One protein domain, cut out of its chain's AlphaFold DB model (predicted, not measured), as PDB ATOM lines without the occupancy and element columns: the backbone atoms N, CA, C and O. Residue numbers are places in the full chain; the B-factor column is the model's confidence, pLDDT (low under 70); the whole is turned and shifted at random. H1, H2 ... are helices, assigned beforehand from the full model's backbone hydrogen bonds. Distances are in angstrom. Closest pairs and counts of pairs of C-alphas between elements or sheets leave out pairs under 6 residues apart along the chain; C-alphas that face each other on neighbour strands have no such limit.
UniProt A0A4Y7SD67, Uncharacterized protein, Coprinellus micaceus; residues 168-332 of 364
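This is residues 168 to 332 of the 364 residues of an uncharacterized protein of Coprinellus micaceus (UniProt A0A4Y7SD67). Four long helices, H8, H7, H5 and H4, make an up-and-down bundle, and H1 and H2 pack over the side of it that H4 and H5 make. H3 crosses H1 at one end of this added layer, and the short H6 lies at the same end of the domain. The printed part has 165 residues with eight named helices, H1 to H8 in chain order, and no named strand; the class is all helix. The whole is compact, with a radius of gyration of the C-alphas of 15.3 A and spans of 45 by 40 by 28 A.

H8, the longest helix, takes residues 309 to 330, 31.5 A from C-alpha 309 at (-1.266, -21.501, 18.605) to C-alpha 330 at (24.488, -10.747, 3.944). H7 is residues 282 to 302, 30.3 A long; H5 is residues 252 to 269, 26.0 A; H4 is residues 228 to 246, 27.4 A. H1 is residues 168 to 178 and begins at C-alpha 168, (21.221, -0.129, 32.188). H2 is residues 200 to 211, H3 residues 213 to 225, and H6 residues 274 to 279.

H8 and H7 form a hairpin, running opposite ways at a shallow tilt of 25 degrees; their closest C-alphas, Leu 293 and Ile 314, are 6.7 A apart. H8 touches H5 as well, the same way at 25 degrees, closest at the C-alphas of Phe 263 and Ser 317, 5.1 A apart. H5 is the hub, touching H2, H4, H7 and H8. H4 and H5 form a hairpin at a shallow tilt of 22 degrees, where residues 238 to 246 of H4 and 258 to 265 of H5 touch; the closest C-alphas, Arg 245 and Ala 258, are 5.1 A apart. H4 touches H7 the same way at 8 degrees, with the C-alphas of Val 239 and Phe 285 closest at 6.5 A, while H4 and H8 are apart. H2 touches residues 261 to 269 of H5 at a steep tilt of 39 degrees, with the C-alphas of Arg 206 and Gly 268 closest at 4.5 A. H1 and H3 touch about perpendicular, at 75 degrees, and the C-alphas of Ala 171 and Val 219 are closest at 5.1 A. H3 and H6 only just touch, with 3 pairs of C-alphas within 8 A, the closest being Thr 224 and Leu 276 at 6.8 A. Every O i to N i+4 pair is within hydrogen-bond range in H1, H2, H3, H4, H6 and H7; H5 has 13 of 14 and H8 17 of 18.

The C-alphas of Met 225 and Gln 304 are the two farthest apart, at 46.4 A. The printed part has no cut. The link from H1 to H2, residues 179 to 199, is long. The mean pLDDT of the printed part is 86.7, and residues 193 to 197, 305 to 307 and 328 to 332 are under 70.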
ATOM      1  N   ALA A 168      20.239   0.957  32.200       92.12
ATOM      2  CA  ALA A 168      21.221  -0.129  32.188       92.12
ATOM      3  C   ALA A 168      20.989  -1.158  33.311       92.12
ATOM      4  O   ALA A 168      21.280  -2.344  33.144       92.12
ATOM      5  N   SER A 169      20.460  -0.721  34.457       93.31
ATOM      6  CA  SER A 169      20.100  -1.585  35.586       93.31
ATOM      7  C   SER A 169      18.992  -2.578  35.210       93.31
ATOM      8  O   SER A 169      19.115  -3.767  35.509       93.31
ATOM      9  N   THR A 170      17.991  -2.136  34.448       93.62
ATOM     10  CA  THR A 170      16.928  -2.988  33.897       93.62
ATOM     11  C   THR A 170      17.499  -4.031  32.938       93.62
ATOM     12  O   THR A 170      17.259  -5.223  33.125       93.62
ATOM     13  N   ALA A 171      18.362  -3.636  31.995       93.38
ATOM     14  CA  ALA A 171      19.044  -4.578  31.099       93.38
ATOM     15  C   ALA A 171      19.845  -5.651  31.868       93.38
ATOM     16  O   ALA A 171      19.800  -6.837  31.526       93.38
ATOM     17  N   ARG A 172      20.542  -5.269  32.950       93.88
ATOM     18  CA  ARG A 172      21.267  -6.221  33.811       93.88
ATOM     19  C   ARG A 172      20.338  -7.223  34.484       93.88
ATOM     20  O   ARG A 172      20.697  -8.398  34.534       93.88
ATOM     21  N   ILE A 173      19.173  -6.795  34.973       95.38
ATOM     22  CA  ILE A 173      18.167  -7.695  35.564       95.38
ATOM     23  C   ILE A 173      17.727  -8.739  34.544       95.38
ATOM     24  O   ILE A 173      17.736  -9.927  34.848       95.38
ATOM     25  N   ILE A 174      17.400  -8.311  33.323       93.88
ATOM     26  CA  ILE A 174      16.951  -9.198  32.241       93.88
ATOM     27  C   ILE A 174      18.015 -10.260  31.925       93.88
ATOM     28  O   ILE A 174      17.703 -11.450  31.834       93.88
ATOM     29  N   ILE A 175      19.284  -9.848  31.835       92.88
ATOM     30  CA  ILE A 175      20.422 -10.754  31.623       92.88
ATOM     31  C   ILE A 175      20.593 -11.728  32.805       92.88
ATOM     32  O   ILE A 175      20.837 -12.916  32.590       92.88
ATOM     33  N   HIS A 176      20.442 -11.268  34.050       93.38
ATOM     34  CA  HIS A 176      20.543 -12.142  35.227       93.38
ATOM     35  C   HIS A 176      19.399 -13.154  35.294       93.38
ATOM     36  O   HIS A 176      19.644 -14.328  35.561       93.38
ATOM     37  N   LEU A 177      18.166 -12.725  35.008       93.88
ATOM     38  CA  LEU A 177      16.993 -13.595  34.990       93.88
ATOM     39  C   LEU A 177      17.144 -14.719  33.964       93.88
ATOM     40  O   LEU A 177      16.875 -15.873  34.292       93.88
ATOM     41  N   ILE A 178      17.602 -14.410  32.744       92.56
ATOM     42  CA  ILE A 178      17.756 -15.438  31.708       92.56
ATOM     43  C   ILE A 178      18.901 -16.411  32.015       92.56
ATOM     44  O   ILE A 178      18.822 -17.579  31.647       92.56
ATOM     45  N   CYS A 179      19.938 -15.954  32.723       92.75
ATOM     46  CA  CYS A 179      21.084 -16.774  33.129       92.75
ATOM     47  C   CYS A 179      20.867 -17.545  34.439       92.75
ATOM     48  O   CYS A 179      21.774 -18.256  34.885       92.75
ATOM     49  N   LEU A 180      19.707 -17.393  35.079       91.44
ATOM     50  CA  LEU A 180      19.456 -17.945  36.401       91.44
ATOM     51  C   LEU A 180      19.386 -19.476  36.358       91.44
ATOM     52  O   LEU A 180      18.542 -20.067  35.677       91.44
ATOM     53  N   THR A 181      20.251 -20.124  37.135       89.56
ATOM     54  CA  THR A 181      20.303 -21.584  37.279       89.56
ATOM     55  C   THR A 181      20.116 -21.981  38.735       89.56
ATOM     56  O   THR A 181      20.508 -21.268  39.658       89.56
ATOM     57  N   HIS A 182      19.475 -23.123  38.954       86.94
ATOM     58  CA  HIS A 182      19.261 -23.656  40.286       86.94
ATOM     59  C   HIS A 182      20.558 -24.323  40.787       86.94
ATOM     60  O   HIS A 182      21.040 -25.254  40.142       86.94
ATOM     61  N   PRO A 183      21.100 -23.965  41.966       82.62
ATOM     62  CA  PRO A 183      22.434 -24.362  42.415       82.62
ATOM     63  C   PRO A 183      22.562 -25.873  42.602       82.62
ATOM     64  O   PRO A 183      23.612 -26.446  42.336       82.62
ATOM     65  N   ARG A 184      21.483 -26.548  43.017       83.88
ATOM     66  CA  ARG A 184      21.489 -28.012  43.190       83.88
ATOM     67  C   ARG A 184      21.363 -28.800  41.887       83.88
ATOM     68  O   ARG A 184      22.066 -29.781  41.708       83.88
ATOM     69  N   THR A 185      20.444 -28.416  40.999       86.88
ATOM     70  CA  THR A 185      20.134 -29.200  39.790       86.88
ATOM     71  C   THR A 185      20.920 -28.738  38.571       86.88
ATOM     72  O   THR A 185      20.910 -29.431  37.560       86.88
ATOM     73  N   GLN A 186      21.546 -27.558  38.644       86.31
ATOM     74  CA  GLN A 186      22.198 -26.870  37.526       86.31
ATOM     75  C   GLN A 186      21.260 -26.645  36.325       86.31
ATOM     76  O   GLN A 186      21.700 -26.339  35.221       86.31
ATOM     77  N   LYS A 187      19.944 -26.777  36.534       88.44
ATOM     78  CA  LYS A 187      18.924 -26.507  35.524       88.44
ATOM     79  C   LYS A 187      18.558 -25.031  35.524       88.44
ATOM     80  O   LYS A 187      18.606 -24.370  36.562       88.44
ATOM     81  N   VAL A 188      18.124 -24.542  34.368       89.81
ATOM     82  CA  VAL A 188      17.548 -23.201  34.234       89.81
ATOM     83  C   VAL A 188      16.339 -23.040  35.157       89.81
ATOM     84  O   VAL A 188      15.491 -23.931  35.261       89.81
ATOM     85  N   VAL A 189      16.251 -21.898  35.834       89.06
ATOM     86  CA  VAL A 189      15.106 -21.599  36.697       89.06
ATOM     87  C   VAL A 189      13.895 -21.238  35.840       89.06
ATOM     88  O   VAL A 189      14.000 -20.586  34.800       89.06
ATOM     89  N   THR A 190      12.714 -21.687  36.263       86.31
ATOM     90  CA  THR A 190      11.450 -21.365  35.595       86.31
ATOM     91  C   THR A 190      10.505 -20.687  36.568       86.31
ATOM     92  O   THR A 190      10.232 -21.245  37.627       86.31
ATOM     93  N   CYS A 191       9.964 -19.534  36.188       85.94
ATOM     94  CA  CYS A 191       8.905 -18.856  36.930       85.94
ATOM     95  C   CYS A 191       7.579 -19.070  36.190       85.94
ATOM     96  O   CYS A 191       7.461 -18.651  35.039       85.94
ATOM     97  N   ARG A 192       6.620 -19.777  36.801       80.31
ATOM     98  CA  ARG A 192       5.326 -20.124  36.188       80.31
ATOM     99  C   ARG A 192       4.187 -19.582  37.044       80.31
ATOM    100  O   ARG A 192       4.096 -19.952  38.207       80.31
ATOM    101  N   GLN A 193       3.305 -18.778  36.449       67.94
ATOM    102  CA  GLN A 193       2.092 -18.269  37.110       67.94
ATOM    103  C   GLN A 193       1.052 -19.367  37.365       67.94
ATOM    104  O   GLN A 193       0.348 -19.366  38.365       67.94
ATOM    105  N   ALA A 194       0.933 -20.299  36.421       65.62
ATOM    106  CA  ALA A 194      -0.030 -21.386  36.459       65.62
ATOM    107  C   ALA A 194       0.533 -22.594  35.699       65.62
ATOM    108  O   ALA A 194       1.399 -22.420  34.825       65.62
ATOM    109  N   PRO A 195       0.025 -23.811  35.966       58.22
ATOM    110  CA  PRO A 195       0.260 -24.941  35.085       58.22
ATOM    111  C   PRO A 195      -0.075 -24.509  33.652       58.22
ATOM    112  O   PRO A 195      -1.142 -23.953  33.401       58.22
ATOM    113  N   PHE A 196       0.853 -24.721  32.718       63.50
ATOM    114  CA  PHE A 196       0.669 -24.464  31.282       63.50
ATOM    115  C   PHE A 196       0.663 -22.995  30.797       63.50
ATOM    116  O   PHE A 196       0.517 -22.779  29.597       63.50
ATOM    117  N   ARG A 197       0.901 -21.975  31.644       69.44
ATOM    118  CA  ARG A 197       1.019 -20.565  31.180       69.44
ATOM    119  C   ARG A 197       2.377 -20.185  30.559       69.44
ATOM    120  O   ARG A 197       2.555 -19.056  30.119       69.44
ATOM    121  N   GLY A 198       3.318 -21.123  30.457       78.88
ATOM    122  CA  GLY A 198       4.691 -20.827  30.037       78.88
ATOM    123  C   GLY A 198       5.522 -20.217  31.173       78.88
ATOM    124  O   GLY A 198       5.148 -20.291  32.341       78.88
ATOM    125  N   CYS A 199       6.698 -19.686  30.841       88.88
ATOM    126  CA  CYS A 199       7.687 -19.167  31.785       88.88
ATOM    127  C   CYS A 199       7.756 -17.639  31.697       88.88
ATOM    128  O   CYS A 199       8.241 -17.114  30.688       88.88
ATOM    129  N   SER A 200       7.372 -16.943  32.768       90.50
ATOM    130  CA  SER A 200       7.339 -15.477  32.830       90.50
ATOM    131  C   SER A 200       8.716 -14.845  32.589       90.50
ATOM    132  O   SER A 200       8.807 -13.783  31.991       90.50
ATOM    133  N   ILE A 201       9.819 -15.529  32.936       93.25
ATOM    134  CA  ILE A 201      11.186 -15.051  32.629       93.25
ATOM    135  C   ILE A 201      11.401 -14.903  31.116       93.25
ATOM    136  O   ILE A 201      11.950 -13.906  30.656       93.25
ATOM    137  N   THR A 202      10.952 -15.886  30.327       93.25
ATOM    138  CA  THR A 202      11.092 -15.827  28.861       93.25
ATOM    139  C   THR A 202      10.192 -14.752  28.264       93.25
ATOM    140  O   THR A 202      10.557 -14.107  27.290       93.25
ATOM    141  N   GLU A 203       9.029 -14.527  28.869       92.06
ATOM    142  CA  GLU A 203       8.104 -13.480  28.452       92.06
ATOM    143  C   GLU A 203       8.658 -12.083  28.725       92.06
ATOM    144  O   GLU A 203       8.691 -11.272  27.804       92.06
ATOM    145  N   VAL A 204       9.200 -11.842  29.922       92.31
ATOM    146  CA  VAL A 204       9.947 -10.619  30.257       92.31
ATOM    147  C   VAL A 204      11.100 -10.391  29.282       92.31
ATOM    148  O   VAL A 204      11.256  -9.283  28.780       92.31
ATOM    149  N   TRP A 205      11.874 -11.435  28.963       92.56
ATOM    150  CA  TRP A 205      12.954 -11.366  27.972       92.56
ATOM    151  C   TRP A 205      12.457 -10.884  26.604       92.56
ATOM    152  O   TRP A 205      13.011  -9.935  26.047       92.56
ATOM    153  N   ARG A 206      11.386 -11.496  26.077       91.50
ATOM    154  CA  ARG A 206      10.791 -11.084  24.799       91.50
ATOM    155  C   ARG A 206      10.270  -9.653  24.873       91.50
ATOM    156  O   ARG A 206      10.598  -8.854  24.003       91.50
ATOM    157  N   LEU A 207       9.437  -9.346  25.867       88.50
ATOM    158  CA  LEU A 207       8.804  -8.036  26.017       88.50
ATOM    159  C   LEU A 207       9.862  -6.941  26.081       88.50
ATOM    160  O   LEU A 207       9.816  -6.013  25.282       88.50
ATOM    161  N   TYR A 208      10.875  -7.110  26.930       89.19
ATOM    162  CA  TYR A 208      11.951  -6.140  27.069       89.19
ATOM    163  C   TYR A 208      12.714  -5.914  25.759       89.19
ATOM    164  O   TYR A 208      12.990  -4.781  25.411       89.19
ATOM    165  N   LEU A 209      13.038  -6.960  24.998       88.12
ATOM    166  CA  LEU A 209      13.837  -6.805  23.771       88.12
ATOM    167  C   LEU A 209      13.029  -6.345  22.555       88.12
ATOM    168  O   LEU A 209      13.613  -5.934  21.554       88.12
ATOM    169  N   THR A 210      11.700  -6.417  22.630       85.00
ATOM    170  CA  THR A 210      10.801  -6.050  21.526       85.00
ATOM    171  C   THR A 210      10.001  -4.777  21.794       85.00
ATOM    172  O   THR A 210       9.340  -4.280  20.884       85.00
ATOM    173  N   VAL A 211      10.075  -4.206  23.005       81.75
ATOM    174  CA  VAL A 211       9.301  -3.011  23.362       81.75
ATOM    175  C   VAL A 211       9.784  -1.772  22.604       81.75
ATOM    176  O   VAL A 211       8.970  -1.078  21.999       81.75
ATOM    177  N   ASN A 212      11.084  -1.477  22.560       81.88
ATOM    178  CA  ASN A 212      11.611  -0.343  21.792       81.88
ATOM    179  C   ASN A 212      13.084  -0.542  21.400       81.88
ATOM    180  O   ASN A 212      13.748  -1.477  21.837       81.88
ATOM    181  N   ALA A 213      13.611   0.354  20.564       84.38
ATOM    182  CA  ALA A 213      15.014   0.293  20.165       84.38
ATOM    183  C   ALA A 213      15.969   0.519  21.355       84.38
ATOM    184  O   ALA A 213      17.009  -0.129  21.424       84.38
ATOM    185  N   SER A 214      15.609   1.397  22.297       85.88
ATOM    186  CA  SER A 214      16.448   1.777  23.441       85.88
ATOM    187  C   SER A 214      16.737   0.605  24.385       85.88
ATOM    188  O   SER A 214      17.892   0.339  24.684       85.88
ATOM    189  N   SER A 215      15.717  -0.155  24.785       86.19
ATOM    190  CA  SER A 215      15.850  -1.379  25.597       86.19
ATOM    191  C   SER A 215      16.773  -2.412  24.954       86.19
ATOM    192  O   SER A 215      17.687  -2.939  25.594       86.19
ATOM    193  N   HIS A 216      16.572  -2.667  23.661       85.75
ATOM    194  CA  HIS A 216      17.440  -3.537  22.886       85.75
ATOM    195  C   HIS A 216      18.894  -3.037  22.898       85.75
ATOM    196  O   HIS A 216      19.806  -3.816  23.191       85.75
ATOM    197  N   LEU A 217      19.114  -1.747  22.626       87.94
ATOM    198  CA  LEU A 217      20.447  -1.143  22.650       87.94
ATOM    199  C   LEU A 217      21.103  -1.275  24.027       87.94
ATOM    200  O   LEU A 217      22.270  -1.656  24.089       87.94
ATOM    201  N   SER A 218      20.353  -1.081  25.113       89.69
ATOM    202  CA  SER A 218      20.859  -1.246  26.479       89.69
ATOM    203  C   SER A 218      21.348  -2.675  26.744       89.69
ATOM    204  O   SER A 218      22.430  -2.860  27.304       89.69
ATOM    205  N   VAL A 219      20.628  -3.715  26.299       90.44
ATOM    206  CA  VAL A 219      21.110  -5.110  26.421       90.44
ATOM    207  C   VAL A 219      22.339  -5.360  25.555       90.44
ATOM    208  O   VAL A 219      23.300  -5.973  26.024       90.44
ATOM    209  N   VAL A 220      22.345  -4.878  24.313       89.81
ATOM    210  CA  VAL A 220      23.498  -5.016  23.412       89.81
ATOM    211  C   VAL A 220      24.741  -4.366  24.009       89.81
ATOM    212  O   VAL A 220      25.815  -4.970  23.973       89.81
ATOM    213  N   GLU A 221      24.610  -3.173  24.581       90.94
ATOM    214  CA  GLU A 221      25.700  -2.460  25.239       90.94
ATOM    215  C   GLU A 221      26.216  -3.246  26.449       90.94
ATOM    216  O   GLU A 221      27.412  -3.537  26.524       90.94
ATOM    217  N   GLN A 222      25.322  -3.691  27.345       91.88
ATOM    218  CA  GLN A 222      25.717  -4.496  28.504       91.88
ATOM    219  C   GLN A 222      26.434  -5.788  28.083       91.88
ATOM    220  O   GLN A 222      27.458  -6.138  28.668       91.88
ATOM    221  N   LEU A 223      25.952  -6.486  27.050       90.88
ATOM    222  CA  LEU A 223      26.596  -7.704  26.549       90.88
ATOM    223  C   LEU A 223      27.931  -7.425  25.849       90.88
ATOM    224  O   LEU A 223      28.849  -8.237  25.955       90.88
ATOM    225  N   THR A 224      28.060  -6.295  25.155       89.88
ATOM    226  CA  THR A 224      29.307  -5.889  24.486       89.88
ATOM    227  C   THR A 224      30.398  -5.579  25.506       89.88
ATOM    228  O   THR A 224      31.539  -6.011  25.331       89.88
ATOM    229  N   MET A 225      30.031  -4.905  26.598       90.00
ATOM    230  CA  MET A 225      30.925  -4.582  27.713       90.00
ATOM    231  C   MET A 225      31.211  -5.786  28.623       90.00
ATOM    232  O   MET A 225      32.164  -5.768  29.403       90.00
ATOM    233  N   ALA A 226      30.412  -6.851  28.533       90.06
ATOM    234  CA  ALA A 226      30.571  -8.029  29.369       90.06
ATOM    235  C   ALA A 226      31.774  -8.903  28.968       90.06
ATOM    236  O   ALA A 226      32.167  -9.042  27.797       90.06
ATOM    237  N   SER A 227      32.322  -9.598  29.970       90.56
ATOM    238  CA  SER A 227      33.407 -10.556  29.763       90.56
ATOM    239  C   SER A 227      32.994 -11.662  28.774       90.56
ATOM    240  O   SER A 227      31.816 -12.035  28.703       90.56
ATOM    241  N   PRO A 228      33.940 -12.249  28.014       87.88
ATOM    242  CA  PRO A 228      33.637 -13.372  27.127       87.88
ATOM    243  C   PRO A 228      32.958 -14.552  27.842       87.88
ATOM    244  O   PRO A 228      32.154 -15.254  27.236       87.88
ATOM    245  N   ALA A 229      33.260 -14.766  29.129       88.50
ATOM    246  CA  ALA A 229      32.615 -15.790  29.946       88.50
ATOM    247  C   ALA A 229      31.118 -15.503  30.152       88.50
ATOM    248  O   ALA A 229      30.298 -16.375  29.882       88.50
ATOM    249  N   THR A 230      30.765 -14.269  30.521       89.06
ATOM    250  CA  THR A 230      29.368 -13.833  30.704       89.06
ATOM    251  C   THR A 230      28.574 -13.955  29.403       89.06
ATOM    252  O   THR A 230      27.480 -14.508  29.375       89.06
ATOM    253  N   ARG A 231      29.159 -13.511  28.285       88.56
ATOM    254  CA  ARG A 231      28.552 -13.643  26.952       88.56
ATOM    255  C   ARG A 231      28.259 -15.096  26.577       88.56
ATOM    256  O   ARG A 231      27.180 -15.398  26.072       88.56
ATOM    257  N   ARG A 232      29.195 -16.011  26.852       86.88
ATOM    258  CA  ARG A 232      28.973 -17.452  26.651       86.88
ATOM    259  C   ARG A 232      27.877 -17.986  27.566       86.88
ATOM    260  O   ARG A 232      27.039 -18.741  27.093       86.88
ATOM    261  N   GLN A 233      27.859 -17.570  28.832       89.44
ATOM    262  CA  GLN A 233      26.840 -17.986  29.795       89.44
ATOM    263  C   GLN A 233      25.428 -17.625  29.323       89.44
ATOM    264  O   GLN A 233      24.549 -18.475  29.398       89.44
ATOM    265  N   VAL A 234      25.225 -16.426  28.770       89.94
ATOM    266  CA  VAL A 234      23.927 -16.009  28.205       89.94
ATOM    267  C   VAL A 234      23.468 -16.968  27.109       89.94
ATOM    268  O   VAL A 234      22.333 -17.434  27.123       89.94
ATOM    269  N   ILE A 235      24.354 -17.320  26.178       88.38
ATOM    270  CA  ILE A 235      24.014 -18.224  25.070       88.38
ATOM    271  C   ILE A 235      23.746 -19.636  25.563       88.38
ATOM    272  O   ILE A 235      22.757 -20.242  25.151       88.38
ATOM    273  N   THR A 236      24.584 -20.141  26.466       89.75
ATOM    274  CA  THR A 236      24.359 -21.435  27.108       89.75
ATOM    275  C   THR A 236      23.006 -21.452  27.809       89.75
ATOM    276  O   THR A 236      22.239 -22.380  27.599       89.75
ATOM    277  N   ALA A 237      22.659 -20.404  28.557       91.81
ATOM    278  CA  ALA A 237      21.393 -20.324  29.276       91.81
ATOM    279  C   ALA A 237      20.173 -20.262  28.341       91.81
ATOM    280  O   ALA A 237      19.158 -20.905  28.614       91.81
ATOM    281  N   LEU A 238      20.267 -19.553  27.210       90.94
ATOM    282  CA  LEU A 238      19.215 -19.530  26.186       90.94
ATOM    283  C   LEU A 238      19.018 -20.914  25.543       90.94
ATOM    284  O   LEU A 238      17.887 -21.386  25.408       90.94
ATOM    285  N   VAL A 239      20.115 -21.588  25.183       91.62
ATOM    286  CA  VAL A 239      20.101 -22.938  24.595       91.62
ATOM    287  C   VAL A 239      19.587 -23.975  25.594       91.62
ATOM    288  O   VAL A 239      18.751 -24.810  25.245       91.62
ATOM    289  N   ASP A 240      20.043 -23.914  26.842       92.31
ATOM    290  CA  ASP A 240      19.613 -24.805  27.917       92.31
ATOM    291  C   ASP A 240      18.148 -24.568  28.286       92.31
ATOM    292  O   ASP A 240      17.426 -25.523  28.577       92.31
ATOM    293  N   SER A 241      17.681 -23.320  28.193       91.00
ATOM    294  CA  SER A 241      16.264 -22.993  28.323       91.00
ATOM    295  C   SER A 241      15.440 -23.653  27.232       91.00
ATOM    296  O   SER A 241      14.452 -24.309  27.551       91.00
ATOM    297  N   ALA A 242      15.855 -23.565  25.966       91.94
ATOM    298  CA  ALA A 242      15.180 -24.269  24.878       91.94
ATOM    299  C   ALA A 242      15.170 -25.794  25.100       91.94
ATOM    300  O   ALA A 242      14.114 -26.423  25.003       91.94
ATOM    301  N   ARG A 243      16.311 -26.374  25.497       92.69
ATOM    302  CA  ARG A 243      16.450 -27.806  25.810       92.69
ATOM    303  C   ARG A 243      15.475 -28.259  26.894       92.69
ATOM    304  O   ARG A 243      14.745 -29.227  26.702       92.69
ATOM    305  N   GLU A 244      15.447 -27.562  28.028       90.38
ATOM    306  CA  GLU A 244      14.591 -27.925  29.162       90.38
ATOM    307  C   GLU A 244      13.099 -27.767  28.828       90.38
ATOM    308  O   GLU A 244      12.267 -28.463  29.395       90.38
ATOM    309  N   ARG A 245      12.721 -26.877  27.900       89.12
ATOM    310  CA  ARG A 245      11.328 -26.805  27.424       89.12
ATOM    311  C   ARG A 245      10.974 -27.992  26.539       89.12
ATOM    312  O   ARG A 245       9.886 -28.534  26.694       89.12
ATOM    313  N   THR A 246      11.893 -28.436  25.679       89.00
ATOM    314  CA  THR A 246      11.645 -29.624  24.850       89.00
ATOM    315  C   THR A 246      11.511 -30.910  25.664       89.00
ATOM    316  O   THR A 246      10.689 -31.751  25.326       89.00
ATOM    317  N   SER A 247      12.243 -31.057  26.774       88.38
ATOM    318  CA  SER A 247      12.149 -32.250  27.633       88.38
ATOM    319  C   SER A 247      10.864 -32.330  28.466       88.38
ATOM    320  O   SER A 247      10.618 -33.347  29.107       88.38
ATOM    321  N   GLN A 248      10.051 -31.271  28.481       84.69
ATOM    322  CA  GLN A 248       8.836 -31.163  29.298       84.69
ATOM    323  C   GLN A 248       7.545 -31.285  28.474       84.69
ATOM    324  O   GLN A 248       6.459 -31.054  28.999       84.69
ATOM    325  N   MET A 249       7.650 -31.632  27.191       89.50
ATOM    326  CA  MET A 249       6.525 -31.802  26.270       89.50
ATOM    327  C   MET A 249       5.818 -33.147  26.497       89.50
ATOM    328  O   MET A 249       6.003 -34.082  25.732       89.50
ATOM    329  N   CYS A 250       5.042 -33.271  27.577       88.44
ATOM    330  CA  CYS A 250       4.332 -34.517  27.904       88.44
ATOM    331  C   CYS A 250       2.876 -34.568  27.417       88.44
ATOM    332  O   CYS A 250       2.299 -35.647  27.343       88.44
ATOM    333  N   ASP A 251       2.275 -33.418  27.114       89.12
ATOM    334  CA  ASP A 251       0.908 -33.304  26.610       89.12
ATOM    335  C   ASP A 251       0.737 -32.038  25.748       89.12
ATOM    336  O   ASP A 251       1.616 -31.170  25.688       89.12
ATOM    337  N   ARG A 252      -0.430 -31.891  25.106       87.62
ATOM    338  CA  ARG A 252      -0.760 -30.744  24.238       87.62
ATOM    339  C   ARG A 252      -0.612 -29.384  24.934       87.62
ATOM    340  O   ARG A 252      -0.156 -28.419  24.318       87.62
ATOM    341  N   ARG A 253      -0.997 -29.268  26.209       88.62
ATOM    342  CA  ARG A 253      -0.903 -28.002  26.958       88.62
ATOM    343  C   ARG A 253       0.552 -27.679  27.287       88.62
ATOM    344  O   ARG A 253       0.957 -26.522  27.183       88.62
ATOM    345  N   ALA A 254       1.338 -28.691  27.644       88.88
ATOM    346  CA  ALA A 254       2.767 -28.575  27.879       88.88
ATOM    347  C   ALA A 254       3.515 -28.175  26.601       88.88
ATOM    348  O   ALA A 254       4.351 -27.274  26.661       88.88
ATOM    349  N   ILE A 255       3.156 -28.745  25.444       90.62
ATOM    350  CA  ILE A 255       3.709 -28.356  24.138       90.62
ATOM    351  C   ILE A 255       3.393 -26.892  23.832       90.62
ATOM    352  O   ILE A 255       4.311 -26.143  23.515       90.62
ATOM    353  N   ARG A 256       2.139 -26.446  23.996       90.44
ATOM    354  CA  ARG A 256       1.762 -25.030  23.795       90.44
ATOM    355  C   ARG A 256       2.539 -24.082  24.704       90.44
ATOM    356  O   ARG A 256       3.025 -23.046  24.255       90.44
ATOM    357  N   ALA A 257       2.680 -24.427  25.981       89.56
ATOM    358  CA  ALA A 257       3.453 -23.628  26.927       89.56
ATOM    359  C   ALA A 257       4.943 -23.575  26.548       89.56
ATOM    360  O   ALA A 257       5.577 -22.520  26.620       89.56
ATOM    361  N   ALA A 258       5.503 -24.715  26.145       91.56
ATOM    362  CA  ALA A 258       6.903 -24.859  25.784       91.56
ATOM    363  C   ALA A 258       7.232 -24.167  24.449       91.56
ATOM    364  O   ALA A 258       8.256 -23.486  24.376       91.56
ATOM    365  N   SER A 259       6.353 -24.249  23.444       92.31
ATOM    366  CA  SER A 259       6.512 -23.559  22.160       92.31
ATOM    367  C   SER A 259       6.389 -22.044  22.315       92.31
ATOM    368  O   SER A 259       7.231 -21.323  21.783       92.31
ATOM    369  N   ARG A 260       5.453 -21.544  23.139       92.88
ATOM    370  CA  ARG A 260       5.390 -20.116  23.508       92.88
ATOM    371  C   ARG A 260       6.682 -19.647  24.175       92.88
ATOM    372  O   ARG A 260       7.211 -18.596  23.827       92.88
ATOM    373  N   CYS A 261       7.218 -20.421  25.124       92.75
ATOM    374  CA  CYS A 261       8.510 -20.116  25.745       92.75
ATOM    375  C   CYS A 261       9.649 -20.079  24.729       92.75
ATOM    376  O   CYS A 261      10.489 -19.186  24.794       92.75
ATOM    377  N   PHE A 262       9.694 -21.051  23.820       94.19
ATOM    378  CA  PHE A 262      10.717 -21.118  22.788       94.19
ATOM    379  C   PHE A 262      10.644 -19.915  21.845       94.19
ATOM    380  O   PHE A 262      11.657 -19.253  21.630       94.19
ATOM    381  N   PHE A 263       9.441 -19.568  21.385       93.69
ATOM    382  CA  PHE A 263       9.197 -18.351  20.620       93.69
ATOM    383  C   PHE A 263       9.684 -17.115  21.375       93.69
ATOM    384  O   PHE A 263      10.471 -16.345  20.838       93.69
ATOM    385  N   ASN A 264       9.303 -16.954  22.643       93.25
ATOM    386  CA  ASN A 264       9.744 -15.827  23.457       93.25
ATOM    387  C   ASN A 264      11.281 -15.720  23.549       93.25
ATOM    388  O   ASN A 264      11.828 -14.621  23.454       93.25
ATOM    389  N   LEU A 265      11.986 -16.849  23.696       92.19
ATOM    390  CA  LEU A 265      13.453 -16.894  23.722       92.19
ATOM    391  C   LEU A 265      14.055 -16.410  22.398       92.19
ATOM    392  O   LEU A 265      14.869 -15.485  22.392       92.19
ATOM    393  N   VAL A 266      13.642 -17.019  21.282       91.25
ATOM    394  CA  VAL A 266      14.184 -16.724  19.948       91.25
ATOM    395  C   VAL A 266      13.848 -15.291  19.530       91.25
ATOM    396  O   VAL A 266      14.734 -14.558  19.084       91.25
ATOM    397  N   SER A 267      12.608 -14.857  19.755       88.44
ATOM    398  CA  SER A 267      12.116 -13.517  19.422       88.44
ATOM    399  C   SER A 267      12.822 -12.392  20.172       88.44
ATOM    400  O   SER A 267      12.864 -11.274  19.677       88.44
ATOM    401  N   GLY A 268      13.412 -12.652  21.340       82.00
ATOM    402  CA  GLY A 268      14.278 -11.656  21.978       82.00
ATOM    403  C   GLY A 268      15.679 -11.586  21.356       82.00
ATOM    404  O   GLY A 268      16.331 -10.554  21.413       82.00
ATOM    405  N   THR A 269      16.162 -12.666  20.740       83.56
ATOM    406  CA  THR A 269      17.566 -12.765  20.295       83.56
ATOM    407  C   THR A 269      17.825 -12.290  18.866       83.56
ATOM    408  O   THR A 269      18.930 -11.833  18.580       83.56
ATOM    409  N   TRP A 270      16.844 -12.373  17.957       79.69
ATOM    410  CA  TRP A 270      17.063 -12.090  16.524       79.69
ATOM    411  C   TRP A 270      17.523 -10.652  16.237       79.69
ATOM    412  O   TRP A 270      18.213 -10.416  15.246       79.69
ATOM    413  N   VAL A 271      17.194  -9.711  17.124       74.75
ATOM    414  CA  VAL A 271      17.556  -8.291  17.014       74.75
ATOM    415  C   VAL A 271      19.043  -8.008  17.253       74.75
ATOM    416  O   VAL A 271      19.523  -6.935  16.884       74.75
ATOM    417  N   PHE A 272      19.807  -8.956  17.814       83.56
ATOM    418  CA  PHE A 272      21.211  -8.708  18.141       83.56
ATOM    419  C   PHE A 272      22.053  -8.363  16.903       83.56
ATOM    420  O   PHE A 272      21.946  -9.005  15.852       83.56
ATOM    421  N   PRO A 273      22.958  -7.372  17.006       83.00
ATOM    422  CA  PRO A 273      23.781  -6.971  15.881       83.00
ATOM    423  C   PRO A 273      24.823  -8.047  15.552       83.00
ATOM    424  O   PRO A 273      25.327  -8.764  16.419       83.00
ATOM    425  N   TYR A 274      25.204  -8.126  14.275       80.00
ATOM    426  CA  TYR A 274      26.134  -9.139  13.762       80.00
ATOM    427  C   TYR A 274      27.460  -9.270  14.546       80.00
ATOM    428  O   TYR A 274      27.857 -10.405  14.830       80.00
ATOM    429  N   PRO A 275      28.143  -8.179  14.961       82.06
ATOM    430  CA  PRO A 275      29.358  -8.293  15.771       82.06
ATOM    431  C   PRO A 275      29.118  -9.039  17.087       82.06
ATOM    432  O   PRO A 275      29.915  -9.899  17.466       82.06
ATOM    433  N   LEU A 276      27.983  -8.783  17.741       81.44
ATOM    434  CA  LEU A 276      27.608  -9.473  18.965       81.44
ATOM    435  C   LEU A 276      27.342 -10.957  18.674       81.44
ATOM    436  O   LEU A 276      27.963 -11.815  19.303       81.44
ATOM    437  N   TRP A 277      26.561 -11.275  17.634       82.56
ATOM    438  CA  TRP A 277      26.319 -12.656  17.187       82.56
ATOM    439  C   TRP A 277      27.590 -13.448  16.861       82.56
ATOM    440  O   TRP A 277      27.643 -14.664  17.086       82.56
ATOM    441  N   ARG A 278      28.626 -12.792  16.327       78.31
ATOM    442  CA  ARG A 278      29.931 -13.425  16.088       78.31
ATOM    443  C   ARG A 278      30.570 -13.853  17.408       78.31
ATOM    444  O   ARG A 278      31.017 -14.992  17.525       78.31
ATOM    445  N   THR A 279      30.569 -12.971  18.407       76.88
ATOM    446  CA  THR A 279      31.168 -13.247  19.725       76.88
ATOM    447  C   THR A 279      30.361 -14.234  20.569       76.88
ATOM    448  O   THR A 279      30.925 -14.942  21.397       76.88
ATOM    449  N   LEU A 280      29.057 -14.328  20.311       73.31
ATOM    450  CA  LEU A 280      28.116 -15.214  20.994       73.31
ATOM    451  C   LEU A 280      28.075 -16.645  20.424       73.31
ATOM    452  O   LEU A 280      27.218 -17.433  20.802       73.31
ATOM    453  N   ASN A 281      28.982 -17.017  19.512       77.31
ATOM    454  CA  ASN A 281      28.975 -18.332  18.857       77.31
ATOM    455  C   ASN A 281      27.606 -18.669  18.226       77.31
ATOM    456  O   ASN A 281      27.044 -19.754  18.400       77.31
ATOM    457  N   SER A 282      27.084 -17.726  17.436       77.88
ATOM    458  CA  SER A 282      25.813 -17.851  16.707       77.88
ATOM    459  C   SER A 282      25.631 -19.170  15.947       77.88
ATOM    460  O   SER A 282      24.500 -19.604  15.789       77.88
ATOM    461  N   ARG A 283      26.696 -19.846  15.473       81.56
ATOM    462  CA  ARG A 283      26.539 -21.159  14.795       81.56
ATOM    463  C   ARG A 283      25.948 -22.194  15.736       81.56
ATOM    464  O   ARG A 283      25.019 -22.898  15.364       81.56
ATOM    465  N   THR A 284      26.503 -22.262  16.938       83.94
ATOM    466  CA  THR A 284      26.120 -23.248  17.946       83.94
ATOM    467  C   THR A 284      24.711 -22.958  18.441       83.94
ATOM    468  O   THR A 284      23.877 -23.857  18.450       83.94
ATOM    469  N   PHE A 285      24.408 -21.686  18.731       87.38
ATOM    470  CA  PHE A 285      23.051 -21.253  19.072       87.38
ATOM    471  C   PHE A 285      22.034 -21.664  17.996       87.38
ATOM    472  O   PHE A 285      21.086 -22.384  18.297       87.38
ATOM    473  N   MET A 286      22.274 -21.286  16.735       88.56
ATOM    474  CA  MET A 286      21.368 -21.590  15.625       88.56
ATOM    475  C   MET A 286      21.188 -23.095  15.421       88.56
ATOM    476  O   MET A 286      20.061 -23.555  15.291       88.56
ATOM    477  N   ALA A 287      22.269 -23.878  15.444       90.31
ATOM    478  CA  ALA A 287      22.190 -25.328  15.288       90.31
ATOM    479  C   ALA A 287      21.347 -25.981  16.396       90.31
ATOM    480  O   ALA A 287      20.495 -26.825  16.112       90.31
ATOM    481  N   HIS A 288      21.540 -25.571  17.655       92.81
ATOM    482  CA  HIS A 288      20.753 -26.091  18.770       92.81
ATOM    483  C   HIS A 288      19.292 -25.641  18.712       92.81
ATOM    484  O   HIS A 288      18.401 -26.477  18.846       92.81
ATOM    485  N   CYS A 289      19.024 -24.358  18.474       92.25
ATOM    486  CA  CYS A 289      17.660 -23.847  18.376       92.25
ATOM    487  C   CYS A 289      16.896 -24.480  17.207       92.25
ATOM    488  O   CYS A 289      15.759 -24.894  17.405       92.25
ATOM    489  N   SER A 290      17.518 -24.660  16.037       94.12
ATOM    490  CA  SER A 290      16.897 -25.382  14.920       94.12
ATOM    491  C   SER A 290      16.588 -26.836  15.278       94.12
ATOM    492  O   SER A 290      15.500 -27.320  14.973       94.12
ATOM    493  N   LYS A 291      17.492 -27.531  15.985       95.56
ATOM    494  CA  LYS A 291      17.230 -28.891  16.488       95.56
ATOM    495  C   LYS A 291      16.003 -28.927  17.408       95.56
ATOM    496  O   LYS A 291      15.168 -29.817  17.266       95.56
ATOM    497  N   TYR A 292      15.890 -27.987  18.345       94.94
ATOM    498  CA  TYR A 292      14.758 -27.940  19.275       94.94
ATOM    499  C   TYR A 292      13.454 -27.539  18.584       94.94
ATOM    500  O   TYR A 292      12.419 -28.127  18.877       94.94
ATOM    501  N   LEU A 293      13.500 -26.620  17.617       95.00
ATOM    502  CA  LEU A 293      12.352 -26.264  16.785       95.00
ATOM    503  C   LEU A 293      11.805 -27.474  16.016       95.00
ATOM    504  O   LEU A 293      10.596 -27.685  15.986       95.00
ATOM    505  N   LEU A 294      12.686 -28.299  15.438       94.94
ATOM    506  CA  LEU A 294      12.282 -29.538  14.771       94.94
ATOM    507  C   LEU A 294      11.649 -30.536  15.746       94.94
ATOM    508  O   LEU A 294      10.677 -31.195  15.387       94.94
ATOM    509  N   ALA A 295      12.154 -30.622  16.980       93.81
ATOM    510  CA  ALA A 295      11.524 -31.436  18.017       93.81
ATOM    511  C   ALA A 295      10.110 -30.928  18.350       93.81
ATOM    512  O   ALA A 295       9.182 -31.728  18.373       93.81
ATOM    513  N   PHE A 296       9.919 -29.611  18.513       91.50
ATOM    514  CA  PHE A 296       8.587 -29.018  18.694       91.50
ATOM    515  C   PHE A 296       7.640 -29.345  17.534       91.50
ATOM    516  O   PHE A 296       6.499 -29.727  17.776       91.50
ATOM    517  N   ALA A 297       8.104 -29.216  16.287       92.94
ATOM    518  CA  ALA A 297       7.304 -29.514  15.098       92.94
ATOM    519  C   ALA A 297       6.929 -30.997  14.997       92.94
ATOM    520  O   ALA A 297       5.799 -31.318  14.635       92.94
ATOM    521  N   LYS A 298       7.857 -31.896  15.350       93.06
ATOM    522  CA  LYS A 298       7.597 -33.335  15.384       93.06
ATOM    523  C   LYS A 298       6.517 -33.669  16.413       93.06
ATOM    524  O   LYS A 298       5.509 -34.253  16.038       93.06
ATOM    525  N   GLU A 299       6.703 -33.243  17.664       91.06
ATOM    526  CA  GLU A 299       5.730 -33.494  18.733       91.06
ATOM    527  C   GLU A 299       4.369 -32.884  18.385       91.06
ATOM    528  O   GLU A 299       3.357 -33.560  18.479       91.06
ATOM    529  N   ALA A 300       4.317 -31.641  17.892       89.38
ATOM    530  CA  ALA A 300       3.064 -31.004  17.476       89.38
ATOM    531  C   ALA A 300       2.338 -31.770  16.351       89.38
ATOM    532  O   ALA A 300       1.108 -31.846  16.357       89.38
ATOM    533  N   GLY A 301       3.087 -32.351  15.407       88.94
ATOM    534  CA  GLY A 301       2.542 -33.174  14.325       88.94
ATOM    535  C   GLY A 301       1.876 -34.462  14.815       88.94
ATOM    536  O   GLY A 301       0.862 -34.869  14.249       88.94
ATOM    537  N   GLU A 302       2.377 -35.061  15.898       87.62
ATOM    538  CA  GLU A 302       1.787 -36.267  16.501       87.62
ATOM    539  C   GLU A 302       0.383 -36.006  17.082       87.62
ATOM    540  O   GLU A 302      -0.445 -36.915  17.114       87.62
ATOM    541  N   TYR A 303       0.060 -34.757  17.445       81.69
ATOM    542  CA  TYR A 303      -1.268 -34.361  17.942       81.69
ATOM    543  C   TYR A 303      -2.255 -33.910  16.841       81.69
ATOM    544  O   TYR A 303      -3.371 -33.519  17.179       81.69
ATOM    545  N   GLN A 304      -1.876 -33.972  15.551       74.00
ATOM    546  CA  GLN A 304      -2.724 -33.672  14.372       74.00
ATOM    547  C   GLN A 304      -3.493 -32.335  14.429       74.00
ATOM    548  O   GLN A 304      -4.607 -32.203  13.927       74.00
ATOM    549  N   ASP A 305      -2.901 -31.320  15.053       64.75
ATOM    550  CA  ASP A 305      -3.600 -30.091  15.430       64.75
ATOM    551  C   ASP A 305      -3.089 -28.888  14.630       64.75
ATOM    552  O   ASP A 305      -2.313 -28.078  15.138       64.75
ATOM    553  N   HIS A 306      -3.483 -28.802  13.357       62.06
ATOM    554  CA  HIS A 306      -2.980 -27.810  12.394       62.06
ATOM    555  C   HIS A 306      -3.478 -26.370  12.623       62.06
ATOM    556  O   HIS A 306      -2.901 -25.443  12.059       62.06
ATOM    557  N   GLU A 307      -4.482 -26.160  13.479       57.06
ATOM    558  CA  GLU A 307      -5.087 -24.841  13.753       57.06
ATOM    559  C   GLU A 307      -4.773 -24.304  15.160       57.06
ATOM    560  O   GLU A 307      -5.482 -23.460  15.704       57.06
ATOM    561  N   SER A 308      -3.699 -24.788  15.783       75.94
ATOM    562  CA  SER A 308      -3.330 -24.370  17.134       75.94
ATOM    563  C   SER A 308      -2.267 -23.278  17.170       75.94
ATOM    564  O   SER A 308      -1.332 -23.254  16.369       75.94
ATOM    565  N   ASP A 309      -2.329 -22.444  18.215       87.12
ATOM    566  CA  ASP A 309      -1.266 -21.501  18.605       87.12
ATOM    567  C   ASP A 309       0.136 -22.138  18.640       87.12
ATOM    568  O   ASP A 309       1.144 -21.441  18.547       87.12
ATOM    569  N   ILE A 310       0.226 -23.467  18.773       90.94
ATOM    570  CA  ILE A 310       1.484 -24.213  18.723       90.94
ATOM    571  C   ILE A 310       2.189 -23.981  17.381       90.94
ATOM    572  O   ILE A 310       3.364 -23.609  17.379       90.94
ATOM    573  N   TRP A 311       1.486 -24.148  16.254       92.62
ATOM    574  CA  TRP A 311       2.063 -23.938  14.922       92.62
ATOM    575  C   TRP A 311       2.362 -22.476  14.638       92.62
ATOM    576  O   TRP A 311       3.343 -22.198  13.946       92.62
ATOM    577  N   LEU A 312       1.592 -21.550  15.217       93.00
ATOM    578  CA  LEU A 312       1.904 -20.124  15.165       93.00
ATOM    579  C   LEU A 312       3.272 -19.857  15.811       93.00
ATOM    580  O   LEU A 312       4.157 -19.303  15.160       93.00
ATOM    581  N   TYR A 313       3.489 -20.323  17.046       93.38
ATOM    582  CA  TYR A 313       4.767 -20.132  17.740       93.38
ATOM    583  C   TYR A 313       5.932 -20.846  17.047       93.38
ATOM    584  O   TYR A 313       7.029 -20.290  16.980       93.38
ATOM    585  N   ILE A 314       5.719 -22.052  16.510       94.19
ATOM    586  CA  ILE A 314       6.738 -22.791  15.744       94.19
ATOM    587  C   ILE A 314       7.109 -22.022  14.473       94.19
ATOM    588  O   ILE A 314       8.289 -21.760  14.245       94.19
ATOM    589  N   SER A 315       6.121 -21.609  13.678       94.19
ATOM    590  CA  SER A 315       6.339 -20.892  12.414       94.19
ATOM    591  C   SER A 315       7.048 -19.560  12.641       94.19
ATOM    592  O   SER A 315       8.057 -19.283  11.999       94.19
ATOM    593  N   GLN A 316       6.600 -18.778  13.626       94.38
ATOM    594  CA  GLN A 316       7.252 -17.519  13.978       94.38
ATOM    595  C   GLN A 316       8.680 -17.742  14.492       94.38
ATOM    596  O   GLN A 316       9.593 -17.008  14.127       94.38
ATOM    597  N   SER A 317       8.919 -18.784  15.295       94.94
ATOM    598  CA  SER A 317      10.281 -19.120  15.730       94.94
ATOM    599  C   SER A 317      11.179 -19.494  14.547       94.94
ATOM    600  O   SER A 317      12.344 -19.097  14.517       94.94
ATOM    601  N   ALA A 318      10.648 -20.231  13.567       94.81
ATOM    602  CA  ALA A 318      11.357 -20.583  12.340       94.81
ATOM    603  C   ALA A 318      11.747 -19.334  11.541       94.81
ATOM    604  O   ALA A 318      12.897 -19.209  11.123       94.81
ATOM    605  N   GLU A 319      10.817 -18.391  11.388       93.12
ATOM    606  CA  GLU A 319      11.045 -17.117  10.707       93.12
ATOM    607  C   GLU A 319      12.134 -16.288  11.404       93.12
ATOM    608  O   GLU A 319      13.086 -15.851  10.760       93.12
ATOM    609  N   MET A 320      12.068 -16.144  12.732       91.31
ATOM    610  CA  MET A 320      13.080 -15.407  13.502       91.31
ATOM    611  C   MET A 320      14.472 -16.051  13.400       91.31
ATOM    612  O   MET A 320      15.486 -15.354  13.262       91.31
ATOM    613  N   LEU A 321      14.545 -17.387  13.422       90.94
ATOM    614  CA  LEU A 321      15.790 -18.120  13.185       90.94
ATOM    615  C   LEU A 321      16.301 -17.901  11.750       90.94
ATOM    616  O   LEU A 321      17.489 -17.633  11.554       90.94
ATOM    617  N   ALA A 322      15.425 -17.950  10.747       89.25
ATOM    618  CA  ALA A 322      15.788 -17.697   9.356       89.25
ATOM    619  C   ALA A 322      16.313 -16.268   9.152       89.25
ATOM    620  O   ALA A 322      17.359 -16.087   8.527       89.25
ATOM    621  N   MET A 323      15.671 -15.259   9.747       85.69
ATOM    622  CA  MET A 323      16.146 -13.871   9.717       85.69
ATOM    623  C   MET A 323      17.518 -13.721  10.379       85.69
ATOM    624  O   MET A 323      18.416 -13.091   9.819       85.69
ATOM    625  N   THR A 324      17.725 -14.373  11.526       83.44
ATOM    626  CA  THR A 324      19.027 -14.391  12.212       83.44
ATOM    627  C   THR A 324      20.119 -15.008  11.326       83.44
ATOM    628  O   THR A 324      21.241 -14.498  11.254       83.44
ATOM    629  N   ALA A 325      19.796 -16.084  10.601       83.75
ATOM    630  CA  ALA A 325      20.702 -16.693   9.631       83.75
ATOM    631  C   ALA A 325      20.958 -15.782   8.416       83.75
ATOM    632  O   ALA A 325      22.102 -15.661   7.979       83.75
ATOM    633  N   ALA A 326      19.939 -15.094   7.898       82.00
ATOM    634  CA  ALA A 326      20.058 -14.204   6.744       82.00
ATOM    635  C   ALA A 326      20.952 -12.986   7.030       82.00
ATOM    636  O   ALA A 326      21.862 -12.695   6.250       82.00
ATOM    637  N   VAL A 327      20.785 -12.338   8.195       74.88
ATOM    638  CA  VAL A 327      21.655 -11.233   8.664       74.88
ATOM    639  C   VAL A 327      23.129 -11.641   8.649       74.88
ATOM    640  O   VAL A 327      24.021 -10.824   8.405       74.88
ATOM    641  N   ARG A 328      23.394 -12.924   8.886       69.88
ATOM    642  CA  ARG A 328      24.730 -13.499   8.917       69.88
ATOM    643  C   ARG A 328      25.336 -13.700   7.528       69.88
ATOM    644  O   ARG A 328      26.532 -13.476   7.367       69.88
ATOM    645  N   VAL A 329      24.535 -14.134   6.554       69.38
ATOM    646  CA  VAL A 329      24.977 -14.369   5.168       69.38
ATOM    647  C   VAL A 329      25.267 -13.039   4.474       69.38
ATOM    648  O   VAL A 329      26.347 -12.862   3.918       69.38
ATOM    649  N   VAL A 330      24.359 -12.065   4.594       66.31
ATOM    650  CA  VAL A 330      24.488 -10.747   3.944       66.31
ATOM    651  C   VAL A 330      25.706  -9.967   4.448       66.31
ATOM    652  O   VAL A 330      26.341  -9.245   3.686       66.31
ATOM    653  N   LYS A 331      26.074 -10.127   5.726       62.34
ATOM    654  CA  LYS A 331      27.212  -9.422   6.341       62.34
ATOM    655  C   LYS A 331      28.521 -10.216   6.325       62.34
ATOM    656  O   LYS A 331      29.520  -9.728   6.850       62.34
ATOM    657  N   ASN A 332      28.534 -11.412   5.732       52.97
ATOM    658  CA  ASN A 332      29.740 -12.226   5.596       52.97
ATOM    659  C   ASN A 332      29.907 -12.880   4.203       52.97
ATOM    660  O   ASN A 332      30.149 -14.086   4.130       52.97
TER     661      ASN A 332